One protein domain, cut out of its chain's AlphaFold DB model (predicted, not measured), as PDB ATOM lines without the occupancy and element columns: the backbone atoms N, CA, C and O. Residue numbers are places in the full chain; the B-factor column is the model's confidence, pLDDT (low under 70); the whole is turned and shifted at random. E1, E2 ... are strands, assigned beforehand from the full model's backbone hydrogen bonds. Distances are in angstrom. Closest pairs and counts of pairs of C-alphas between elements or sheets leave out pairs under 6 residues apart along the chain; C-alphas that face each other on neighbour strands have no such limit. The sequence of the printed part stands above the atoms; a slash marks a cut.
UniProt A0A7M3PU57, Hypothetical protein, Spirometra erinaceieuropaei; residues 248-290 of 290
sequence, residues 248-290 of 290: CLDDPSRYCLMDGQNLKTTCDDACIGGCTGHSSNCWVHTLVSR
ATOM      1  N   CYS A 248     127.820 232.156 318.144       90.69
ATOM      2  CA  CYS A 248     126.801 231.953 317.115       90.69
ATOM      3  C   CYS A 248     126.118 233.278 316.739       90.69
ATOM      4  O   CYS A 248     125.924 234.137 317.601       90.69
ATOM      5  N   LEU A 249     125.740 233.435 315.466       86.06
ATOM      6  CA  LEU A 249     125.071 234.654 314.983       86.06
ATOM      7  C   LEU A 249     123.667 234.815 315.585       86.06
ATOM      8  O   LEU A 249     123.301 235.915 315.991       86.06
ATOM      9  N   ASP A 250     122.920 233.712 315.682       87.00
ATOM     10  CA  ASP A 250     121.532 233.710 316.164       87.00
ATOM     11  C   ASP A 250     121.432 233.694 317.703       87.00
ATOM     12  O   ASP A 250     120.421 234.103 318.270       87.00
ATOM     13  N   ASP A 251     122.485 233.233 318.389       89.06
ATOM     14  CA  ASP A 251     122.558 233.160 319.853       89.06
ATOM     15  C   ASP A 251     123.994 233.418 320.358       89.06
ATOM     16  O   ASP A 251     124.790 232.483 320.511       89.06
ATOM     17  N   PRO A 252     124.341 234.677 320.686       86.94
ATOM     18  CA  PRO A 252     125.661 235.037 321.200       86.94
ATOM     19  C   PRO A 252     126.012 234.437 322.573       86.94
ATOM     20  O   PRO A 252     127.137 234.629 323.050       86.94
ATOM     21  N   SER A 253     125.084 233.744 323.247       88.19
ATOM     22  CA  SER A 253     125.376 233.001 324.481       88.19
ATOM     23  C   SER A 253     126.053 231.653 324.211       88.19
ATOM     24  O   SER A 253     126.730 231.122 325.094       88.19
ATOM     25  N   ARG A 254     125.942 231.136 322.980       91.50
ATOM     26  CA  ARG A 254     126.521 229.863 322.541       91.50
ATOM     27  C   ARG A 254     127.742 230.056 321.655       91.50
ATOM     28  O   ARG A 254     127.970 231.115 321.066       91.50
ATOM     29  N   TYR A 255     128.527 228.988 321.554       94.12
ATOM     30  CA  TYR A 255     129.671 228.905 320.658       94.12
ATOM     31  C   TYR A 255     129.345 228.037 319.445       94.12
ATOM     32  O   TYR A 255     128.633 227.040 319.559       94.12
ATOM     33  N   CYS A 256     129.889 228.416 318.294       93.75
ATOM     34  CA  CYS A 256     129.657 227.771 317.014       93.75
ATOM     35  C   CYS A 256     130.962 227.283 316.370       93.75
ATOM     36  O   CYS A 256     132.071 227.674 316.753       93.75
ATOM     37  N   LEU A 257     130.799 226.382 315.403       91.75
ATOM     38  CA  LEU A 257     131.864 225.815 314.589       91.75
ATOM     39  C   LEU A 257     132.606 226.925 313.833       91.75
ATOM     40  O   LEU A 257     131.987 227.746 313.167       91.75
ATOM     41  N   MET A 258     133.933 226.948 313.942       89.38
ATOM     42  CA  MET A 258     134.796 227.946 313.300       89.38
ATOM     43  C   MET A 258     135.346 227.415 311.969       89.38
ATOM     44  O   MET A 258     136.552 227.219 311.822       89.38
ATOM     45  N   ASP A 259     134.463 227.116 311.018       76.38
ATOM     46  CA  ASP A 259     134.793 226.582 309.685       76.38
ATOM     47  C   ASP A 259     134.642 227.615 308.551       76.38
ATOM     48  O   ASP A 259     134.790 227.289 307.374       76.38
ATOM     49  N   GLY A 260     134.394 228.879 308.894       66.88
ATOM     50  CA  GLY A 260     134.242 229.975 307.946       66.88
ATOM     51  C   GLY A 260     133.428 231.121 308.539       66.88
ATOM     52  O   GLY A 260     133.362 231.291 309.754       66.88
ATOM     53  N   GLN A 261     132.787 231.910 307.678       62.50
ATOM     54  CA  GLN A 261     131.961 233.050 308.102       62.50
ATOM     55  C   GLN A 261     130.557 232.644 308.602       62.50
ATOM     56  O   GLN A 261     129.845 233.468 309.174       62.50
ATOM     57  N   ASN A 262     130.149 231.379 308.429       63.56
ATOM     58  CA  ASN A 262     128.806 230.895 308.766       63.56
ATOM     59  C   ASN A 262     128.755 230.201 310.141       63.56
ATOM     60  O   ASN A 262     128.706 228.978 310.239       63.56
ATOM     61  N   LEU A 263     128.680 230.992 311.214       76.31
ATOM     62  CA  LEU A 263     128.589 230.527 312.610       76.31
ATOM     63  C   LEU A 263     127.164 230.058 312.983       76.31
ATOM     64  O   LEU A 263     126.511 230.667 313.834       76.31
ATOM     65  N   LYS A 264     126.666 229.005 312.317       79.31
ATOM     66  CA  LYS A 264     125.309 228.445 312.529       79.31
ATOM     67  C   LYS A 264     125.292 227.121 313.292       79.31
ATOM     68  O   LYS A 264     124.357 226.853 314.040       79.31
ATOM     69  N   THR A 265     126.310 226.285 313.109       89.06
ATOM     70  CA  THR A 265     126.383 224.974 313.770       89.06
ATOM     71  C   THR A 265     126.913 225.138 315.186       89.06
ATOM     72  O   THR A 265     128.080 225.483 315.373       89.06
ATOM     73  N   THR A 266     126.069 224.884 316.184       93.19
ATOM     74  CA  THR A 266     126.435 224.987 317.601       93.19
ATOM     75  C   THR A 266     127.429 223.901 318.003       93.19
ATOM     76  O   THR A 266     127.292 222.741 317.611       93.19
ATOM     77  N   CYS A 267     128.407 224.272 318.821       94.31
ATOM     78  CA  CYS A 267     129.298 223.330 319.487       94.31
ATOM     79  C   CYS A 267     128.604 222.651 320.672       94.31
ATOM     80  O   CYS A 267     127.583 223.135 321.160       94.31
ATOM     81  N   ASP A 268     129.192 221.563 321.161       93.56
ATOM     82  CA  ASP A 268     128.741 220.901 322.384       93.56
ATOM     83  C   ASP A 268     128.881 221.845 323.595       93.56
ATOM     84  O   ASP A 268     129.819 222.643 323.670       93.56
ATOM     85  N   ASP A 269     128.014 221.700 324.603       90.12
ATOM     86  CA  ASP A 269     128.012 222.543 325.818       90.12
ATOM     87  C   ASP A 269     129.316 222.448 326.640       90.12
ATOM     88  O   ASP A 269     129.626 223.305 327.471       90.12
ATOM     89  N   ALA A 270     130.110 221.399 326.409       90.38
ATOM     90  CA  ALA A 270     131.436 221.237 326.999       90.38
ATOM     91  C   ALA A 270     132.507 222.137 326.346       90.38
ATOM     92  O   ALA A 270     133.623 222.238 326.865       90.38
ATOM     93  N   CYS A 271     132.203 222.777 325.215       93.06
ATOM     94  CA  CYS A 271     133.123 223.641 324.491       93.06
ATOM     95  C   CYS A 271     133.011 225.100 324.940       93.06
ATOM     96  O   CYS A 271     131.933 225.638 325.179       93.06
ATOM     97  N   ILE A 272     134.154 225.779 324.987       94.25
ATOM     98  CA  ILE A 272     134.240 227.223 325.178       94.25
ATOM     99  C   ILE A 272     135.130 227.813 324.081       94.25
ATOM    100  O   ILE A 272     136.172 227.256 323.742       94.25
ATOM    101  N   GLY A 273     134.705 228.931 323.491       93.69
ATOM    102  CA  GLY A 273     135.485 229.609 322.449       93.69
ATOM    103  C   GLY A 273     135.432 228.970 321.066       93.69
ATOM    104  O   GLY A 273     136.323 229.235 320.262       93.69
ATOM    105  N   GLY A 274     134.416 228.143 320.802       94.50
ATOM    106  CA  GLY A 274     134.179 227.490 319.512       94.50
ATOM    107  C   GLY A 274     134.582 226.018 319.474       94.50
ATOM    108  O   GLY A 274     135.021 225.428 320.463       94.50
ATOM    109  N   CYS A 275     134.439 225.432 318.293       93.62
ATOM    110  CA  CYS A 275     134.844 224.075 317.938       93.62
ATOM    111  C   CYS A 275     135.332 224.075 316.482       93.62
ATOM    112  O   CYS A 275     135.114 225.046 315.755       93.62
ATOM    113  N   THR A 276     136.029 223.024 316.045       91.81
ATOM    114  CA  THR A 276     136.547 222.926 314.663       91.81
ATOM    115  C   THR A 276     136.283 221.548 314.060       91.81
ATOM    116  O   THR A 276     136.468 220.536 314.726       91.81
ATOM    117  N   GLY A 277     135.852 221.477 312.800       88.56
ATOM    118  CA  GLY A 277     135.503 220.223 312.109       88.56
ATOM    119  C   GLY A 277     134.219 219.524 312.593       88.56
ATOM    120  O   GLY A 277     133.393 219.160 311.769       88.56
ATOM    121  N   HIS A 278     134.024 219.359 313.906       89.19
ATOM    122  CA  HIS A 278     132.831 218.759 314.519       89.19
ATOM    123  C   HIS A 278     132.450 219.503 315.807       89.19
ATOM    124  O   HIS A 278     133.323 220.045 316.485       89.19
ATOM    125  N   SER A 279     131.165 219.469 316.180       88.56
ATOM    126  CA  SER A 279     130.612 220.112 317.388       88.56
ATOM    127  C   SER A 279     131.348 219.776 318.697       88.56
ATOM    128  O   SER A 279     131.458 220.635 319.569       88.56
ATOM    129  N   SER A 280     131.896 218.563 318.817       89.12
ATOM    130  CA  SER A 280     132.560 218.039 320.016       89.12
ATOM    131  C   SER A 280     134.066 218.310 320.060       89.12
ATOM    132  O   SER A 280     134.703 218.156 321.105       89.12
ATOM    133  N   ASN A 281     134.663 218.730 318.940       91.38
ATOM    134  CA  ASN A 281     136.088 219.040 318.859       91.38
ATOM    135  C   ASN A 281     136.331 220.486 319.308       91.38
ATOM    136  O   ASN A 281     136.498 221.408 318.499       91.38
ATOM    137  N   CYS A 282     136.279 220.674 320.624       92.50
ATOM    138  CA  CYS A 282     136.302 221.979 321.259       92.50
ATOM    139  C   CYS A 282     137.606 222.747 321.001       92.50
ATOM    140  O   CYS A 282     138.710 222.207 321.072       92.50
ATOM    141  N   TRP A 283     137.485 224.060 320.791       93.94
ATOM    142  CA  TRP A 283     138.631 224.968 320.759       93.94
ATOM    143  C   TRP A 283     139.358 224.999 322.104       93.94
ATOM    144  O   TRP A 283     140.592 224.957 322.164       93.94
ATOM    145  N   VAL A 284     138.560 225.043 323.171       92.69
ATOM    146  CA  VAL A 284     138.941 224.895 324.571       92.69
ATOM    147  C   VAL A 284     137.820 224.115 325.264       92.69
ATOM    148  O   VAL A 284     136.642 224.341 324.990       92.69
ATOM    149  N   HIS A 285     138.161 223.211 326.180       87.50
ATOM    150  CA  HIS A 285     137.164 222.531 327.010       87.50
ATOM    151  C   HIS A 285     136.813 223.363 328.248       87.50
ATOM    152  O   HIS A 285     137.665 224.034 328.853       87.50
ATOM    153  N   THR A 286     135.554 223.308 328.669       79.81
ATOM    154  CA  THR A 286     135.173 223.743 330.007       79.81
ATOM    155  C   THR A 286     135.858 222.809 331.006       79.81
ATOM    156  O   THR A 286     135.725 221.590 330.949       79.81
ATOM    157  N   LEU A 287     136.659 223.369 331.918       64.81
ATOM    158  CA  LEU A 287     137.191 222.613 333.052       64.81
ATOM    159  C   LEU A 287     136.042 222.404 334.046       64.81
ATOM    160  O   LEU A 287     136.004 223.045 335.095       64.81
ATOM    161  N   VAL A 288     135.058 221.585 333.680       42.78
ATOM    162  CA  VAL A 288     134.079 221.070 334.631       42.78
ATOM    163  C   VAL A 288     134.791 219.947 335.367       42.78
ATOM    164  O   VAL A 288     135.195 218.959 334.756       42.78
ATOM    165  N   SER A 289     135.007 220.137 336.668       33.00
ATOM    166  CA  SER A 289     135.376 219.050 337.567       33.00
ATOM    167  C   SER A 289     134.335 217.941 337.414       33.00
ATOM    168  O   SER A 289     133.197 218.121 337.849       33.00
ATOM    169  N   ARG A 290     134.699 216.850 336.740       28.97
ATOM    170  CA  ARG A 290     134.050 215.564 336.979       28.97
ATOM    171  C   ARG A 290     134.598 214.986 338.274       28.97
ATOM    172  O   ARG A 290     135.814 215.172 338.514       28.97
TER     173      ARG A 290
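What this domain is: This is residues 248 to 290 of the 290 residues of the protein "Hypothetical protein" of Spirometra erinaceieuropaei (UniProt A0A7M3PU57). This is a small domain of little regular structure: a long looping stretch, residues 248 to 270, leads into one small hairpin of two short strands, E1 and E2. The loop around Gln 261 lies at one end of the long axis, and the tail to Arg 290 makes the other. The printed part has 43 residues, of which 9 are in named elements, E1 then E2, with no named helix; the class is all strand, and the two-strand sheet, order E1 - E2, is antiparallel. The whole is compact, with a radius of gyration of the C-alphas of 9.9 A, and flat, spanning 33 by 20 by 11 A.

Where its parts are: The printed part begins at Cys 248, C-alpha (126.801, 231.953, 317.115). E1, residues 271 to 275, begins at C-alpha (133.123, 223.641, 324.491) and is 6.8 A long. E2, residues 282 to 285, is 5.8 A long and ends at C-alpha (137.164, 222.531, 327.010).

How they stand to each other: E1 and E2 form a hairpin, antiparallel at 159 degrees. C-alphas 275 and 282 face each other at 4.2 A. N 283 and O 274, 2.8 A apart, are within hydrogen-bond range.

The domain as a whole: The C-alphas of Gln 261 and Arg 290, the two farthest apart, are 33.8 A apart. There is no cut, and the link from E1 to E2 is short. pLDDT is under 70 at residues 260 to 262 and 287 to 290.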